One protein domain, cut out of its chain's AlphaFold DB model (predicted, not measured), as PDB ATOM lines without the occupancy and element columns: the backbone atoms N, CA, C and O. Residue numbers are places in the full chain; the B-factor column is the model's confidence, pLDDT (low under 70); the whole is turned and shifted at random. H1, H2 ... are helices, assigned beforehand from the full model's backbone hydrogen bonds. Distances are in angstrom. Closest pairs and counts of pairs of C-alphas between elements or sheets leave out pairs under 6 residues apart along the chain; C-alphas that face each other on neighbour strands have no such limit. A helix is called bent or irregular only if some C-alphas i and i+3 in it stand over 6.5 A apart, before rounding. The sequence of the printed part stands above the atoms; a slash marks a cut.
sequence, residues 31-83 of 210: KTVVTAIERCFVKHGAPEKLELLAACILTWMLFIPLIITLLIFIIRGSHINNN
ATOM      1  N   LYS A  31     202.683 158.494 158.099       74.56
ATOM      2  CA  LYS A  31     203.659 157.568 157.499       74.56
ATOM      3  C   LYS A  31     203.027 156.507 156.587       74.56
ATOM      4  O   LYS A  31     203.606 156.183 155.550       74.56
ATOM      5  N   THR A  32     201.854 155.972 156.936       75.44
ATOM      6  CA  THR A  32     201.153 154.982 156.095       75.44
ATOM      7  C   THR A  32     200.531 155.621 154.855       75.44
ATOM      8  O   THR A  32     200.457 154.977 153.814       75.44
ATOM      9  N   VAL A  33     200.157 156.901 154.928       71.81
ATOM     10  CA  VAL A  33     199.662 157.657 153.768       71.81
ATOM     11  C   VAL A  33     200.795 157.956 152.785       71.81
ATOM     12  O   VAL A  33     200.655 157.680 151.597       71.81
ATOM     13  N   VAL A  34     201.944 158.433 153.272       74.38
ATOM     14  CA  VAL A  34     203.106 158.753 152.420       74.38
ATOM     15  C   VAL A  34     203.623 157.511 151.687       74.38
ATOM     16  O   VAL A  34     203.787 157.542 150.471       74.38
ATOM     17  N   THR A  35     203.774 156.382 152.385       76.25
ATOM     18  CA  THR A  35     204.238 155.126 151.761       76.25
ATOM     19  C   THR A  35     203.237 154.535 150.762       76.25
ATOM     20  O   THR A  35     203.641 153.900 149.786       76.25
ATOM     21  N   ALA A  36     201.930 154.743 150.956       71.44
ATOM     22  CA  ALA A  36     200.920 154.356 149.972       71.44
ATOM     23  C   ALA A  36     200.977 155.237 148.713       71.44
ATOM     24  O   ALA A  36     200.852 154.719 147.603       71.44
ATOM     25  N   ILE A  37     201.218 156.542 148.877       67.06
ATOM     26  CA  ILE A  37     201.379 157.487 147.764       67.06
ATOM     27  C   ILE A  37     202.637 157.145 146.955       67.06
ATOM     28  O   ILE A  37     202.538 157.003 145.738       67.06
ATOM     29  N   GLU A  38     203.779 156.903 147.605       70.38
ATOM     30  CA  GLU A  38     205.022 156.495 146.929       70.38
ATOM     31  C   GLU A  38     204.841 155.207 146.115       70.38
ATOM     32  O   GLU A  38     205.221 155.143 144.945       70.38
ATOM     33  N   ARG A  39     204.185 154.187 146.688       73.56
ATOM     34  CA  ARG A  39     203.900 152.929 145.974       73.56
ATOM     35  C   ARG A  39     202.953 153.124 144.790       73.56
ATOM     36  O   ARG A  39     203.107 152.438 143.781       73.56
ATOM     37  N   CYS A  40     201.998 154.046 144.887       62.94
ATOM     38  CA  CYS A  40     201.115 154.388 143.772       62.94
ATOM     39  C   CYS A  40     201.868 155.124 142.654       62.94
ATOM     40  O   CYS A  40     201.659 154.818 141.481       62.94
ATOM     41  N   PHE A  41     202.781 156.033 143.006       63.16
ATOM     42  CA  PHE A  41     203.621 156.764 142.054       63.16
ATOM     43  C   PHE A  41     204.539 155.833 141.257       63.16
ATOM     44  O   PHE A  41     204.571 155.902 140.029       63.16
ATOM     45  N   VAL A  42     205.220 154.912 141.944       66.88
ATOM     46  CA  VAL A  42     206.124 153.941 141.306       66.88
ATOM     47  C   VAL A  42     205.361 152.985 140.385       66.88
ATOM     48  O   VAL A  42     205.870 152.597 139.338       66.88
ATOM     49  N   LYS A  43     204.125 152.616 140.743       66.38
ATOM     50  CA  LYS A  43     203.330 151.650 139.974       66.38
ATOM     51  C   LYS A  43     202.607 152.262 138.770       66.38
ATOM     52  O   LYS A  43     202.323 151.535 137.822       66.38
ATOM     53  N   HIS A  44     202.291 153.559 138.802       60.66
ATOM     54  CA  HIS A  44     201.489 154.198 137.754       60.66
ATOM     55  C   HIS A  44     202.241 155.123 136.805       60.66
ATOM     56  O   HIS A  44     201.635 155.457 135.794       60.66
ATOM     57  N   GLY A  45     203.507 155.478 137.073       53.69
ATOM     58  CA  GLY A  45     204.513 155.868 136.067       53.69
ATOM     59  C   GLY A  45     204.068 156.775 134.909       53.69
ATOM     60  O   GLY A  45     204.611 156.658 133.817       53.69
ATOM     61  N   ALA A  46     203.073 157.639 135.109       60.31
ATOM     62  CA  ALA A  46     202.450 158.429 134.055       60.31
ATOM     63  C   ALA A  46     202.508 159.905 134.468       60.31
ATOM     64  O   ALA A  46     201.629 160.356 135.213       60.31
ATOM     65  N   PRO A  47     203.541 160.653 134.035       63.16
ATOM     66  CA  PRO A  47     203.703 162.069 134.374       63.16
ATOM     67  C   PRO A  47     202.478 162.910 133.978       63.16
ATOM     68  O   PRO A  47     202.109 163.837 134.692       63.16
ATOM     69  N   GLU A  48     201.750 162.500 132.939       68.12
ATOM     70  CA  GLU A  48     200.541 163.180 132.457       68.12
ATOM     71  C   GLU A  48     199.410 163.241 133.500       68.12
ATOM     72  O   GLU A  48     198.676 164.225 133.590       68.12
ATOM     73  N   LYS A  49     199.266 162.213 134.351       68.56
ATOM     74  CA  LYS A  49     198.227 162.205 135.404       68.56
ATOM     75  C   LYS A  49     198.621 163.045 136.615       68.56
ATOM     76  O   LYS A  49     197.760 163.490 137.373       68.56
ATOM     77  N   LEU A  50     199.920 163.246 136.793       75.69
ATOM     78  CA  LEU A  50     200.513 164.029 137.867       75.69
ATOM     79  C   LEU A  50     200.333 165.519 137.625       75.69
ATOM     80  O   LEU A  50     199.957 166.238 138.545       75.69
ATOM     81  N   GLU A  51     200.519 165.954 136.382       77.50
ATOM     82  CA  GLU A  51     200.244 167.328 135.969       77.50
ATOM     83  C   GLU A  51     198.764 167.673 136.146       77.50
ATOM     84  O   GLU A  51     198.442 168.720 136.704       77.50
ATOM     85  N   LEU A  52     197.857 166.758 135.784       79.94
ATOM     86  CA  LEU A  52     196.422 166.955 135.991       79.94
ATOM     87  C   LEU A  52     196.054 167.030 137.483       79.94
ATOM     88  O   LEU A  52     195.264 167.885 137.883       79.94
ATOM     89  N   LEU A  53     196.635 166.164 138.323       82.31
ATOM     90  CA  LEU A  53     196.424 166.201 139.774       82.31
ATOM     91  C   LEU A  53     196.997 167.473 140.402       82.31
ATOM     92  O   LEU A  53     196.325 168.094 141.221       82.31
ATOM     93  N   ALA A  54     198.200 167.888 140.006       84.44
ATOM     94  CA  ALA A  54     198.833 169.110 140.492       84.44
ATOM     95  C   ALA A  54     198.047 170.357 140.067       84.44
ATOM     96  O   ALA A  54     197.787 171.224 140.901       84.44
ATOM     97  N   ALA A  55     197.594 170.417 138.811       84.19
ATOM     98  CA  ALA A  55     196.725 171.479 138.318       84.19
ATOM     99  C   ALA A  55     195.400 171.520 139.091       84.19
ATOM    100  O   ALA A  55     194.956 172.595 139.483       84.19
ATOM    101  N   CYS A  56     194.801 170.362 139.383       86.94
ATOM    102  CA  CYS A  56     193.584 170.279 140.188       86.94
ATOM    103  C   CYS A  56     193.823 170.765 141.629       86.94
ATOM    104  O   CYS A  56     193.062 171.567 142.158       86.94
ATOM    105  N   ILE A  57     194.918 170.357 142.275       90.38
ATOM    106  CA  ILE A  57     195.256 170.828 143.626       90.38
ATOM    107  C   ILE A  57     195.483 172.346 143.633       90.38
ATOM    108  O   ILE A  57     194.983 173.029 144.525       90.38
ATOM    109  N   LEU A  58     196.184 172.885 142.633       91.75
ATOM    110  CA  LEU A  58     196.414 174.324 142.490       91.75
ATOM    111  C   LEU A  58     195.107 175.100 142.279       91.75
ATOM    112  O   LEU A  58     194.917 176.142 142.907       91.75
ATOM    113  N   THR A  59     194.177 174.594 141.463       90.38
ATOM    114  CA  THR A  59     192.871 175.246 141.284       90.38
ATOM    115  C   THR A  59     192.054 175.227 142.574       90.38
ATOM    116  O   THR A  59     191.490 176.257 142.939       90.38
ATOM    117  N   TRP A  60     192.057 174.127 143.332       92.12
ATOM    118  CA  TRP A  60     191.409 174.067 144.648       92.12
ATOM    119  C   TRP A  60     192.055 175.009 145.671       92.12
ATOM    120  O   TRP A  60     191.338 175.711 146.386       92.12
ATOM    121  N   MET A  61     193.388 175.086 145.712       91.81
ATOM    122  CA  MET A  61     194.131 176.001 146.591       91.81
ATOM    123  C   MET A  61     193.791 177.474 146.330       91.81
ATOM    124  O   MET A  61     193.794 178.264 147.271       91.81
ATOM    125  N   LEU A  62     193.462 177.847 145.088       91.31
ATOM    126  CA  LEU A  62     193.033 179.206 144.732       91.31
ATOM    127  C   LEU A  62     191.531 179.438 144.956       91.31
ATOM    128  O   LEU A  62     191.125 180.523 145.370       91.31
ATOM    129  N   PHE A  63     190.692 178.431 144.711       92.75
ATOM    130  CA  PHE A  63     189.236 178.578 144.782       92.75
ATOM    131  C   PHE A  63     188.699 178.551 146.220       92.75
ATOM    132  O   PHE A  63     187.800 179.318 146.562       92.75
ATOM    133  N   ILE A  64     189.277 177.723 147.097       93.12
ATOM    134  CA  ILE A  64     188.886 177.627 148.513       93.12
ATOM    135  C   ILE A  64     188.976 178.980 149.247       93.12
ATOM    136  O   ILE A  64     187.976 179.374 149.853       93.12
ATOM    137  N   PRO A  65     190.094 179.734 149.206       93.25
ATOM    138  CA  PRO A  65     190.165 181.028 149.882       93.25
ATOM    139  C   PRO A  65     189.176 182.044 149.296       93.25
ATOM    140  O   PRO A  65     188.570 182.795 150.058       93.25
ATOM    141  N   LEU A  66     188.920 182.024 147.981       93.94
ATOM    142  CA  LEU A  66     187.887 182.865 147.366       93.94
ATOM    143  C   LEU A  66     186.489 182.554 147.917       93.94
ATOM    144  O   LEU A  66     185.794 183.476 148.345       93.94
ATOM    145  N   ILE A  67     186.097 181.278 148.007       95.19
ATOM    146  CA  ILE A  67     184.818 180.890 148.625       95.19
ATOM    147  C   ILE A  67     184.760 181.356 150.083       95.19
ATOM    148  O   ILE A  67     183.754 181.921 150.505       95.19
ATOM    149  N   ILE A  68     185.828 181.147 150.859       95.31
ATOM    150  CA  ILE A  68     185.864 181.541 152.275       95.31
ATOM    151  C   ILE A  68     185.684 183.057 152.418       95.31
ATOM    152  O   ILE A  68     184.869 183.499 153.228       95.31
ATOM    153  N   THR A  69     186.384 183.864 151.614       93.31
ATOM    154  CA  THR A  69     186.222 185.328 151.643       93.31
ATOM    155  C   THR A  69     184.803 185.759 151.265       93.31
ATOM    156  O   THR A  69     184.232 186.616 151.943       93.31
ATOM    157  N   LEU A  70     184.191 185.118 150.263       94.62
ATOM    158  CA  LEU A  70     182.804 185.365 149.867       94.62
ATOM    159  C   LEU A  70     181.821 185.016 150.996       94.62
ATOM    160  O   LEU A  70     180.926 185.805 151.298       94.62
ATOM    161  N   LEU A  71     182.003 183.875 151.668       94.38
ATOM    162  CA  LEU A  71     181.168 183.470 152.802       94.38
ATOM    163  C   LEU A  71     181.283 184.455 153.970       94.38
ATOM    164  O   LEU A  71     180.265 184.857 154.527       94.38
ATOM    165  N   ILE A  72     182.498 184.899 154.310       93.25
ATOM    166  CA  ILE A  72     182.710 185.916 155.352       93.25
ATOM    167  C   ILE A  72     181.988 187.219 154.984       93.25
ATOM    168  O   ILE A  72     181.356 187.833 155.847       93.25
ATOM    169  N   PHE A  73     182.052 187.635 153.716       91.38
ATOM    170  CA  PHE A  73     181.362 188.829 153.236       91.38
ATOM    171  C   PHE A  73     179.838 188.697 153.346       91.38
ATOM    172  O   PHE A  73     179.189 189.597 153.872       91.38
ATOM    173  N   ILE A  74     179.269 187.558 152.938       89.75
ATOM    174  CA  ILE A  74     177.828 187.280 153.050       89.75
ATOM    175  C   ILE A  74     177.385 187.278 154.518       89.75
ATOM    176  O   ILE A  74     176.368 187.885 154.853       89.75
ATOM    177  N   ILE A  75     178.152 186.646 155.411       86.06
ATOM    178  CA  ILE A  75     177.840 186.604 156.847       86.06
ATOM    179  C   ILE A  75     177.883 188.014 157.449       86.06
ATOM    180  O   ILE A  75     176.953 188.408 158.153       86.06
ATOM    181  N   ARG A  76     178.917 188.809 157.140       75.75
ATOM    182  CA  ARG A  76     179.006 190.207 157.596       75.75
ATOM    183  C   ARG A  76     177.880 191.072 157.029       75.75
ATOM    184  O   ARG A  76     177.281 191.835 157.779       75.75
ATOM    185  N   GLY A  77     177.547 190.921 155.748       70.50
ATOM    186  CA  GLY A  77     176.423 191.618 155.117       70.50
ATOM    187  C   GLY A  77     175.073 191.249 155.742       70.50
ATOM    188  O   GLY A  77     174.252 192.123 156.008       70.50
ATOM    189  N   SER A  78     174.871 189.970 156.071       68.94
ATOM    190  CA  SER A  78     173.675 189.486 156.770       68.94
ATOM    191  C   SER A  78     173.566 190.045 158.193       68.94
ATOM    192  O   SER A  78     172.477 190.418 158.625       68.94
ATOM    193  N   HIS A  79     174.685 190.190 158.910       58.41
ATOM    194  CA  HIS A  79     174.693 190.776 160.254       58.41
ATOM    195  C   HIS A  79     174.379 192.284 160.253       58.41
ATOM    196  O   HIS A  79     173.804 192.796 161.212       58.41
ATOM    197  N   ILE A  80     174.718 193.007 159.180       58.03
ATOM    198  CA  ILE A  80     174.342 194.422 159.022       58.03
ATOM    199  C   ILE A  80     172.841 194.550 158.727       58.03
ATOM    200  O   ILE A  80     172.193 195.463 159.236       58.03
ATOM    201  N   ASN A  81     172.269 193.617 157.959       52.03
ATOM    202  CA  ASN A  81     170.870 193.692 157.527       52.03
ATOM    203  C   ASN A  81     169.866 193.110 158.541       52.03
ATOM    204  O   ASN A  81     168.699 193.489 158.538       52.03
ATOM    205  N   ASN A  82     170.314 192.221 159.430       50.28
ATOM    206  CA  ASN A  82     169.487 191.616 160.479       50.28
ATOM    207  C   ASN A  82     169.631 192.296 161.843       50.28
ATOM    208  O   ASN A  82     169.203 191.735 162.849       50.28
ATOM    209  N   ASN A  83     170.211 193.496 161.903       45.53
ATOM    210  CA  ASN A  83     170.237 194.251 163.145       45.53
ATOM    211  C   ASN A  83     168.791 194.695 163.474       45.53
ATOM    212  O   ASN A  83     168.213 195.500 162.736       45.53
TER     213      ASN A  83
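What this domain is: This is residues 31 to 83 of the 210 residues of an uncharacterized protein of Ascodesmis nigricans (UniProt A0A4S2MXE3). One long helix, H2, makes the length, and a shorter helix, H1, joins its first end at a corner, so that the two form an open V with unequal arms. The printed part has 53 residues with two named helices, H1 then H2, and no named strand; the class is all helix. It is extended, with a radius of gyration of the C-alphas of 19.2 A and spans of 59 by 25 by 9 A.

How they stand to each other: H2, residues 47 to 81, and H1, residues 31 to 44, are apart, though a tight link of 2 residues joins them. Residues 31 to 40, 42 to 49 and 51 to 83 stand free. In H1 every O i to N i+4 pair is within hydrogen-bond range; in H2, 29 of 31 are.

Where its parts are: H2 measures 51.1 A from C-alpha 47 at (203.703, 162.069, 134.374) to C-alpha 81 at (170.870, 193.692, 157.527). It is neither bent nor irregular, but only just: C-alphas 62 and 65 are 6.2 A apart. H1 measures 20.1 A and begins with C-alpha 31 at (203.659, 157.568, 157.499).

The domain as a whole: The two C-alphas farthest apart, of Lys 43 and Asn 83, are 58.7 A apart. The printed part has no cut. Mean pLDDT of the printed part is 77.2; it is under 70 at residues 37, 40 to 49 and 78 to 83.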